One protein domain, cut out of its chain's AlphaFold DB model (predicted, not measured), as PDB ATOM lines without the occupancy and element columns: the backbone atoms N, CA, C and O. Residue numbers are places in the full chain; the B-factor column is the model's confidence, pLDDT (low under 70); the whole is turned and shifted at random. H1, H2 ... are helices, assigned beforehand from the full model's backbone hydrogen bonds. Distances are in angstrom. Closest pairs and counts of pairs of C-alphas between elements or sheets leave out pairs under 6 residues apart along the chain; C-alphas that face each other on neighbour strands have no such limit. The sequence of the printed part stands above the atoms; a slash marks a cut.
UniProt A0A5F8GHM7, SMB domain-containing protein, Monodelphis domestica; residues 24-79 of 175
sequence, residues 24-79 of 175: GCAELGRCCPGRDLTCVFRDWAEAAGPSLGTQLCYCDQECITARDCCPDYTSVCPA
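What this domain is: This is residues 24 to 79 of the 175 residues of the protein "SMB domain-containing protein" of Monodelphis domestica (UniProt A0A5F8GHM7). This is a domain of little regular structure: a body of winding loops with two one-turn helices, H1 and H2, set apart from each other, while the loop of residues 46 to 52 sticks out. The printed part has 56 residues with two named helices, H1 then H2, and no named strand. The class is all helix, though the named elements hold only 8 residues. The whole is compact, with a radius of gyration of the C-alphas of 11.0 A and spans of 33 by 24 by 21 A.

How they stand to each other: H1, residues 63 to 66, and H2, residues 73 to 76, are apart, with a short link of 6 residues between them. Both are too short for any pair of O i and N i+4; the one O i to N i+3 pair is within hydrogen-bond range in H1 and not in H2. Residues 46 to 52 stand free.

Where its parts are: H1 measures 4.9 A from C-alpha 63 at (-38.642, 12.983, 9.335) to C-alpha 66. H2 measures 5.3 A and ends at C-alpha 76, (-43.554, 1.589, 4.843). Residues 24 to 62 hold no named element.

The domain as a whole: The C-alphas farthest apart, of Pro 50 and Ala 79, are 33.4 A apart. The printed part has no cut. Its mean pLDDT is 71.0; residues 24 to 29 and 40 to 55 are under 70.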
ATOM      1  N   GLY A  24     -45.338  -1.955  -2.677       56.75
ATOM      2  CA  GLY A  24     -45.327  -0.812  -1.759       56.75
ATOM      3  C   GLY A  24     -44.266   0.215  -2.161       56.75
ATOM      4  O   GLY A  24     -43.314  -0.120  -2.865       56.75
ATOM      5  N   CYS A  25     -44.346   1.463  -1.684       60.28
ATOM      6  CA  CYS A  25     -43.331   2.466  -2.037       60.28
ATOM      7  C   CYS A  25     -41.903   2.040  -1.652       60.28
ATOM      8  O   CYS A  25     -40.961   2.418  -2.340       60.28
ATOM      9  N   ALA A  26     -41.732   1.207  -0.620       59.34
ATOM     10  CA  ALA A  26     -40.449   0.582  -0.290       59.34
ATOM     11  C   ALA A  26     -39.953  -0.405  -1.371       59.34
ATOM     12  O   ALA A  26     -38.779  -0.386  -1.728       59.34
ATOM     13  N   GLU A  27     -40.839  -1.231  -1.935       61.59
ATOM     14  CA  GLU A  27     -40.519  -2.196  -3.003       61.59
ATOM     15  C   GLU A  27     -40.306  -1.506  -4.361       61.59
ATOM     16  O   GLU A  27     -39.499  -1.950  -5.172       61.59
ATOM     17  N   LEU A  28     -40.990  -0.380  -4.584       64.31
ATOM     18  CA  LEU A  28     -40.828   0.497  -5.746       64.31
ATOM     19  C   LEU A  28     -39.674   1.512  -5.600       64.31
ATOM     20  O   LEU A  28     -39.510   2.368  -6.467       64.31
ATOM     21  N   GLY A  29     -38.895   1.462  -4.511       66.81
ATOM     22  CA  GLY A  29     -37.747   2.351  -4.279       66.81
ATOM     23  C   GLY A  29     -38.092   3.840  -4.116       66.81
ATOM     24  O   GLY A  29     -37.245   4.693  -4.375       66.81
ATOM     25  N   ARG A  30     -39.330   4.167  -3.718       72.00
ATOM     26  CA  ARG A  30     -39.863   5.544  -3.619       72.00
ATOM     27  C   ARG A  30     -39.667   6.230  -2.274       72.00
ATOM     28  O   ARG A  30     -39.915   7.424  -2.168       72.00
ATOM     29  N   CYS A  31     -39.250   5.480  -1.262       77.38
ATOM     30  CA  CYS A  31     -39.056   5.970   0.095       77.38
ATOM     31  C   CYS A  31     -37.656   5.577   0.574       77.38
ATOM     32  O   CYS A  31     -37.287   4.403   0.503       77.38
ATOM     33  N   CYS A  32     -36.866   6.547   1.035       82.12
ATOM     34  CA  CYS A  32     -35.467   6.302   1.372       82.12
ATOM     35  C   CYS A  32     -35.300   5.753   2.797       82.12
ATOM     36  O   CYS A  32     -35.834   6.352   3.735       82.12
ATOM     37  N   PRO A  33     -34.561   4.642   3.003       80.25
ATOM     38  CA  PRO A  33     -34.339   4.043   4.320       80.25
ATOM     39  C   PRO A  33     -33.351   4.880   5.152       80.25
ATOM     40  O   PRO A  33     -32.186   4.529   5.323       80.25
ATOM     41  N   GLY A  34     -33.845   5.999   5.680       79.31
ATOM     42  CA  GLY A  34     -33.067   7.014   6.387       79.31
ATOM     43  C   GLY A  34     -32.364   8.018   5.470       79.31
ATOM     44  O   GLY A  34     -32.467   7.961   4.244       79.31
ATOM     45  N   ARG A  35     -31.661   8.966   6.102       78.75
ATOM     46  CA  ARG A  35     -31.107  10.191   5.491       78.75
ATOM     47  C   ARG A  35     -29.823   9.967   4.698       78.75
ATOM     48  O   ARG A  35     -28.771  10.495   5.052       78.75
ATOM     49  N   ASP A  36     -29.918   9.205   3.619       80.75
ATOM     50  CA  ASP A  36     -28.852   9.102   2.624       80.75
ATOM     51  C   ASP A  36     -29.183   9.971   1.400       80.75
ATOM     52  O   ASP A  36     -30.161   9.723   0.698       80.75
ATOM     53  N   LEU A  37     -28.355  10.984   1.126       74.00
ATOM     54  CA  LEU A  37     -28.494  11.859  -0.048       74.00
ATOM     55  C   LEU A  37     -28.165  11.146  -1.373       74.00
ATOM     56  O   LEU A  37     -28.458  11.677  -2.442       74.00
ATOM     57  N   THR A  38     -27.549   9.961  -1.317       77.75
ATOM     58  CA  THR A  38     -27.334   9.085  -2.479       77.75
ATOM     59  C   THR A  38     -28.538   8.191  -2.774       77.75
ATOM     60  O   THR A  38     -28.615   7.608  -3.857       77.75
ATOM     61  N   CYS A  39     -29.515   8.115  -1.862       75.06
ATOM     62  CA  CYS A  39     -30.803   7.514  -2.160       75.06
ATOM     63  C   CYS A  39     -31.594   8.464  -3.069       75.06
ATOM     64  O   CYS A  39     -32.125   9.481  -2.628       75.06
ATOM     65  N   VAL A  40     -31.649   8.142  -4.363       67.50
ATOM     66  CA  VAL A  40     -32.371   8.933  -5.366       67.50
ATOM     67  C   VAL A  40     -33.580   8.140  -5.845       67.50
ATOM     68  O   VAL A  40     -33.428   7.106  -6.497       67.50
ATOM     69  N   PHE A  41     -34.787   8.629  -5.559       58.56
ATOM     70  CA  PHE A  41     -36.000   8.040  -6.120       58.56
ATOM     71  C   PHE A  41     -36.054   8.283  -7.638       58.56
ATOM     72  O   PHE A  41     -35.980   9.424  -8.104       58.56
ATOM     73  N   ARG A  42     -36.209   7.205  -8.415       54.09
ATOM     74  CA  ARG A  42     -36.552   7.279  -9.840       54.09
ATOM     75  C   ARG A  42     -38.055   7.493 -10.007       54.09
ATOM     76  O   ARG A  42     -38.830   6.639  -9.609       54.09
ATOM     77  N   ASP A  43     -38.419   8.580 -10.688       55.88
ATOM     78  CA  ASP A  43     -39.747   8.809 -11.285       55.88
ATOM     79  C   ASP A  43     -40.798   9.538 -10.408       55.88
ATOM     80  O   ASP A  43     -41.988   9.234 -10.448       55.88
ATOM     81  N   TRP A  44     -40.396  10.589  -9.673       51.31
ATOM     82  CA  TRP A  44     -41.346  11.558  -9.070       51.31
ATOM     83  C   TRP A  44     -41.915  12.597 -10.063       51.31
ATOM     84  O   TRP A  44     -42.815  13.362  -9.714       51.31
ATOM     85  N   ALA A  45     -41.403  12.622 -11.298       46.84
ATOM     86  CA  ALA A  45     -41.571  13.714 -12.262       46.84
ATOM     87  C   ALA A  45     -42.993  13.906 -12.835       46.84
ATOM     88  O   ALA A  45     -43.245  14.927 -13.469       46.84
ATOM     89  N   GLU A  46     -43.917  12.962 -12.626       48.41
ATOM     90  CA  GLU A  46     -45.295  13.040 -13.147       48.41
ATOM     91  C   GLU A  46     -46.354  13.356 -12.071       48.41
ATOM     92  O   GLU A  46     -47.489  13.691 -12.409       48.41
ATOM     93  N   ALA A  47     -46.011  13.276 -10.778       46.94
ATOM     94  CA  ALA A  47     -46.976  13.413  -9.677       46.94
ATOM     95  C   ALA A  47     -46.979  14.797  -8.998       46.94
ATOM     96  O   ALA A  47     -47.949  15.151  -8.327       46.94
ATOM     97  N   ALA A  48     -45.912  15.584  -9.162       47.50
ATOM     98  CA  ALA A  48     -45.791  16.928  -8.604       47.50
ATOM     99  C   ALA A  48     -45.700  17.969  -9.728       47.50
ATOM    100  O   ALA A  48     -44.841  17.888 -10.603       47.50
ATOM    101  N   GLY A  49     -46.599  18.956  -9.693       45.12
ATOM    102  CA  GLY A  49     -46.599  20.074 -10.636       45.12
ATOM    103  C   GLY A  49     -45.382  21.008 -10.489       45.12
ATOM    104  O   GLY A  49     -44.577  20.834  -9.575       45.12
ATOM    105  N   PRO A  50     -45.255  22.044 -11.345       42.62
ATOM    106  CA  PRO A  50     -43.982  22.732 -11.630       42.62
ATOM    107  C   PRO A  50     -43.365  23.605 -10.514       42.62
ATOM    108  O   PRO A  50     -42.553  24.478 -10.816       42.62
ATOM    109  N   SER A  51     -43.776  23.453  -9.253       44.09
ATOM    110  CA  SER A  51     -43.515  24.419  -8.175       44.09
ATOM    111  C   SER A  51     -42.980  23.845  -6.855       44.09
ATOM    112  O   SER A  51     -42.673  24.634  -5.962       44.09
ATOM    113  N   LEU A  52     -42.782  22.528  -6.727       45.47
ATOM    114  CA  LEU A  52     -41.911  21.951  -5.692       45.47
ATOM    115  C   LEU A  52     -40.764  21.199  -6.370       45.47
ATOM    116  O   LEU A  52     -40.999  20.271  -7.138       45.47
ATOM    117  N   GLY A  53     -39.525  21.617  -6.095       47.41
ATOM    118  CA  GLY A  53     -38.325  20.898  -6.530       47.41
ATOM    119  C   GLY A  53     -38.174  19.548  -5.824       47.41
ATOM    120  O   GLY A  53     -38.954  19.231  -4.934       47.41
ATOM    121  N   THR A  54     -37.151  18.786  -6.223       56.53
ATOM    122  CA  THR A  54     -36.791  17.417  -5.800       56.53
ATOM    123  C   THR A  54     -36.900  17.156  -4.289       56.53
ATOM    124  O   THR A  54     -35.897  17.122  -3.572       56.53
ATOM    125  N   GLN A  55     -38.120  16.953  -3.794       62.25
ATOM    126  CA  GLN A  55     -38.407  16.810  -2.372       62.25
ATOM    127  C   GLN A  55     -38.210  15.343  -1.978       62.25
ATOM    128  O   GLN A  55     -39.149  14.546  -1.943       62.25
ATOM    129  N   LEU A  56     -36.949  14.981  -1.744       71.75
ATOM    130  CA  LEU A  56     -36.564  13.664  -1.252       71.75
ATOM    131  C   LEU A  56     -37.279  13.375   0.075       71.75
ATOM    132  O   LEU A  56     -37.317  14.239   0.951       71.75
ATOM    133  N   CYS A  57     -37.853  12.177   0.207       79.88
ATOM    134  CA  CYS A  57     -38.616  11.782   1.386       79.88
ATOM    135  C   CYS A  57     -38.032  10.530   2.053       79.88
ATOM    136  O   CYS A  57     -37.522   9.623   1.385       79.88
ATOM    137  N   TYR A  58     -38.085  10.501   3.385       82.44
ATOM    138  CA  TYR A  58     -37.317   9.564   4.199       82.44
ATOM    139  C   TYR A  58     -38.156   8.746   5.184       82.44
ATOM    140  O   TYR A  58     -39.234   9.136   5.640       82.44
ATOM    141  N   CYS A  59     -37.581   7.599   5.535       85.19
ATOM    142  CA  CYS A  59     -38.102   6.579   6.429       85.19
ATOM    143  C   CYS A  59     -37.283   6.507   7.728       85.19
ATOM    144  O   CYS A  59     -36.635   5.500   8.019       85.19
ATOM    145  N   ASP A  60     -37.267   7.601   8.490       87.38
ATOM    146  CA  ASP A  60     -36.542   7.710   9.762       87.38
ATOM    147  C   ASP A  60     -37.372   8.353  10.879       87.38
ATOM    148  O   ASP A  60     -38.531   8.731  10.701       87.38
ATOM    149  N   GLN A  61     -36.787   8.432  12.074       87.94
ATOM    150  CA  GLN A  61     -37.433   9.012  13.249       87.94
ATOM    151  C   GLN A  61     -37.457  10.549  13.189       87.94
ATOM    152  O   GLN A  61     -38.345  11.190  13.752       87.94
ATOM    153  N   GLU A  62     -36.497  11.143  12.489       88.50
ATOM    154  CA  GLU A  62     -36.296  12.581  12.387       88.50
ATOM    155  C   GLU A  62     -37.255  13.234  11.372       88.50
ATOM    156  O   GLU A  62     -37.531  14.432  11.482       88.50
ATOM    157  N   CYS A  63     -37.836  12.461  10.444       86.81
ATOM    158  CA  CYS A  63     -38.642  12.983   9.335       86.81
ATOM    159  C   CYS A  63     -39.879  13.766   9.766       86.81
ATOM    160  O   CYS A  63     -40.278  14.720   9.099       86.81
ATOM    161  N   ILE A  64     -40.463  13.425  10.917       85.50
ATOM    162  CA  ILE A  64     -41.627  14.136  11.463       85.50
ATOM    163  C   ILE A  64     -41.225  15.564  11.867       85.50
ATOM    164  O   ILE A  64     -41.993  16.511  11.694       85.50
ATOM    165  N   THR A  65     -39.996  15.727  12.364       87.88
ATOM    166  CA  THR A  65     -39.433  17.024  12.766       87.88
ATOM    167  C   THR A  65     -38.979  17.827  11.546       87.88
ATOM    168  O   THR A  65     -39.253  19.023  11.468       87.88
ATOM    169  N   ALA A  66     -38.335  17.169  10.576       86.88
ATOM    170  CA  ALA A  66     -37.867  17.787   9.333       86.88
ATOM    171  C   ALA A  66     -38.985  18.048   8.299       86.88
ATOM    172  O   ALA A  66     -38.803  18.859   7.394       86.88
ATOM    173  N   ARG A  67     -40.160  17.421   8.469       86.00
ATOM    174  CA  ARG A  67     -41.326  17.458   7.561       86.00
ATOM    175  C   ARG A  67     -41.042  16.901   6.161       86.00
ATOM    176  O   ARG A  67     -41.609  17.369   5.175       86.00
ATOM    177  N   ASP A  68     -40.200  15.876   6.099       85.31
ATOM    178  CA  ASP A  68     -39.779  15.173   4.881       85.31
ATOM    179  C   ASP A  68     -40.071  13.659   4.944       85.31
ATOM    180  O   ASP A  68     -39.422  12.857   4.279       85.31
ATOM    181  N   CYS A  69     -41.066  13.241   5.734       84.31
ATOM    182  CA  CYS A  69     -41.532  11.852   5.734       84.31
ATOM    183  C   CYS A  69     -42.129  11.446   4.381       84.31
ATOM    184  O   CYS A  69     -42.794  12.244   3.717       84.31
ATOM    185  N   CYS A  70     -41.977  10.171   4.023       82.56
ATOM    186  CA  CYS A  70     -42.706   9.570   2.905       82.56
ATOM    187  C   CYS A  70     -44.236   9.703   3.103       82.56
ATOM    188  O   CYS A  70     -44.705   9.573   4.239       82.56
ATOM    189  N   PRO A  71     -45.045   9.928   2.046       80.25
ATOM    190  CA  PRO A  71     -46.500  10.099   2.179       80.25
ATOM    191  C   PRO A  71     -47.218   8.923   2.858       80.25
ATOM    192  O   PRO A  71     -48.243   9.108   3.509       80.25
ATOM    193  N   ASP A  72     -46.662   7.720   2.726       78.44
ATOM    194  CA  ASP A  72     -47.139   6.457   3.284       78.44
ATOM    195  C   ASP A  72     -46.285   5.961   4.469       78.44
ATOM    196  O   ASP A  72     -46.294   4.777   4.799       78.44
ATOM    197  N   TYR A  73     -45.572   6.864   5.154       81.62
ATOM    198  CA  TYR A  73     -44.673   6.575   6.282       81.62
ATOM    199  C   TYR A  73     -45.198   5.523   7.272       81.62
ATOM    200  O   TYR A  73     -44.464   4.625   7.665       81.62
ATOM    201  N   THR A  74     -46.473   5.576   7.661       82.12
ATOM    202  CA  THR A  74     -47.041   4.641   8.648       82.12
ATOM    203  C   THR A  74     -47.160   3.193   8.164       82.12
ATOM    204  O   THR A  74     -47.262   2.302   9.009       82.12
ATOM    205  N   SER A  75     -47.139   2.931   6.851       80.75
ATOM    206  CA  SER A  75     -47.148   1.576   6.283       80.75
ATOM    207  C   SER A  75     -45.751   1.093   5.881       80.75
ATOM    208  O   SER A  75     -45.428  -0.068   6.130       80.75
ATOM    209  N   VAL A  76     -44.909   1.963   5.307       77.88
ATOM    210  CA  VAL A  76     -43.554   1.589   4.843       77.88
ATOM    211  C   VAL A  76     -42.470   1.721   5.915       77.88
ATOM    212  O   VAL A  76     -41.444   1.047   5.832       77.88
ATOM    213  N   CYS A  77     -42.708   2.523   6.954       84.62
ATOM    214  CA  CYS A  77     -41.806   2.743   8.086       84.62
ATOM    215  C   CYS A  77     -42.458   2.220   9.372       84.62
ATOM    216  O   CYS A  77     -42.863   3.013  10.225       84.62
ATOM    217  N   PRO A  78     -42.583   0.889   9.546       86.50
ATOM    218  CA  PRO A  78     -43.277   0.320  10.693       86.50
ATOM    219  C   PRO A  78     -42.657   0.805  12.006       86.50
ATOM    220  O   PRO A  78     -41.433   0.822  12.172       86.50
ATOM    221  N   ALA A  79     -43.524   1.185  12.943       89.31
ATOM    222  CA  ALA A  79     -43.134   1.649  14.262       89.31
ATOM    223  C   ALA A  79     -42.399   0.535  15.027       89.31
ATOM    224  O   ALA A  79     -42.967  -0.509  15.354       89.31
TER     225      ALA A  79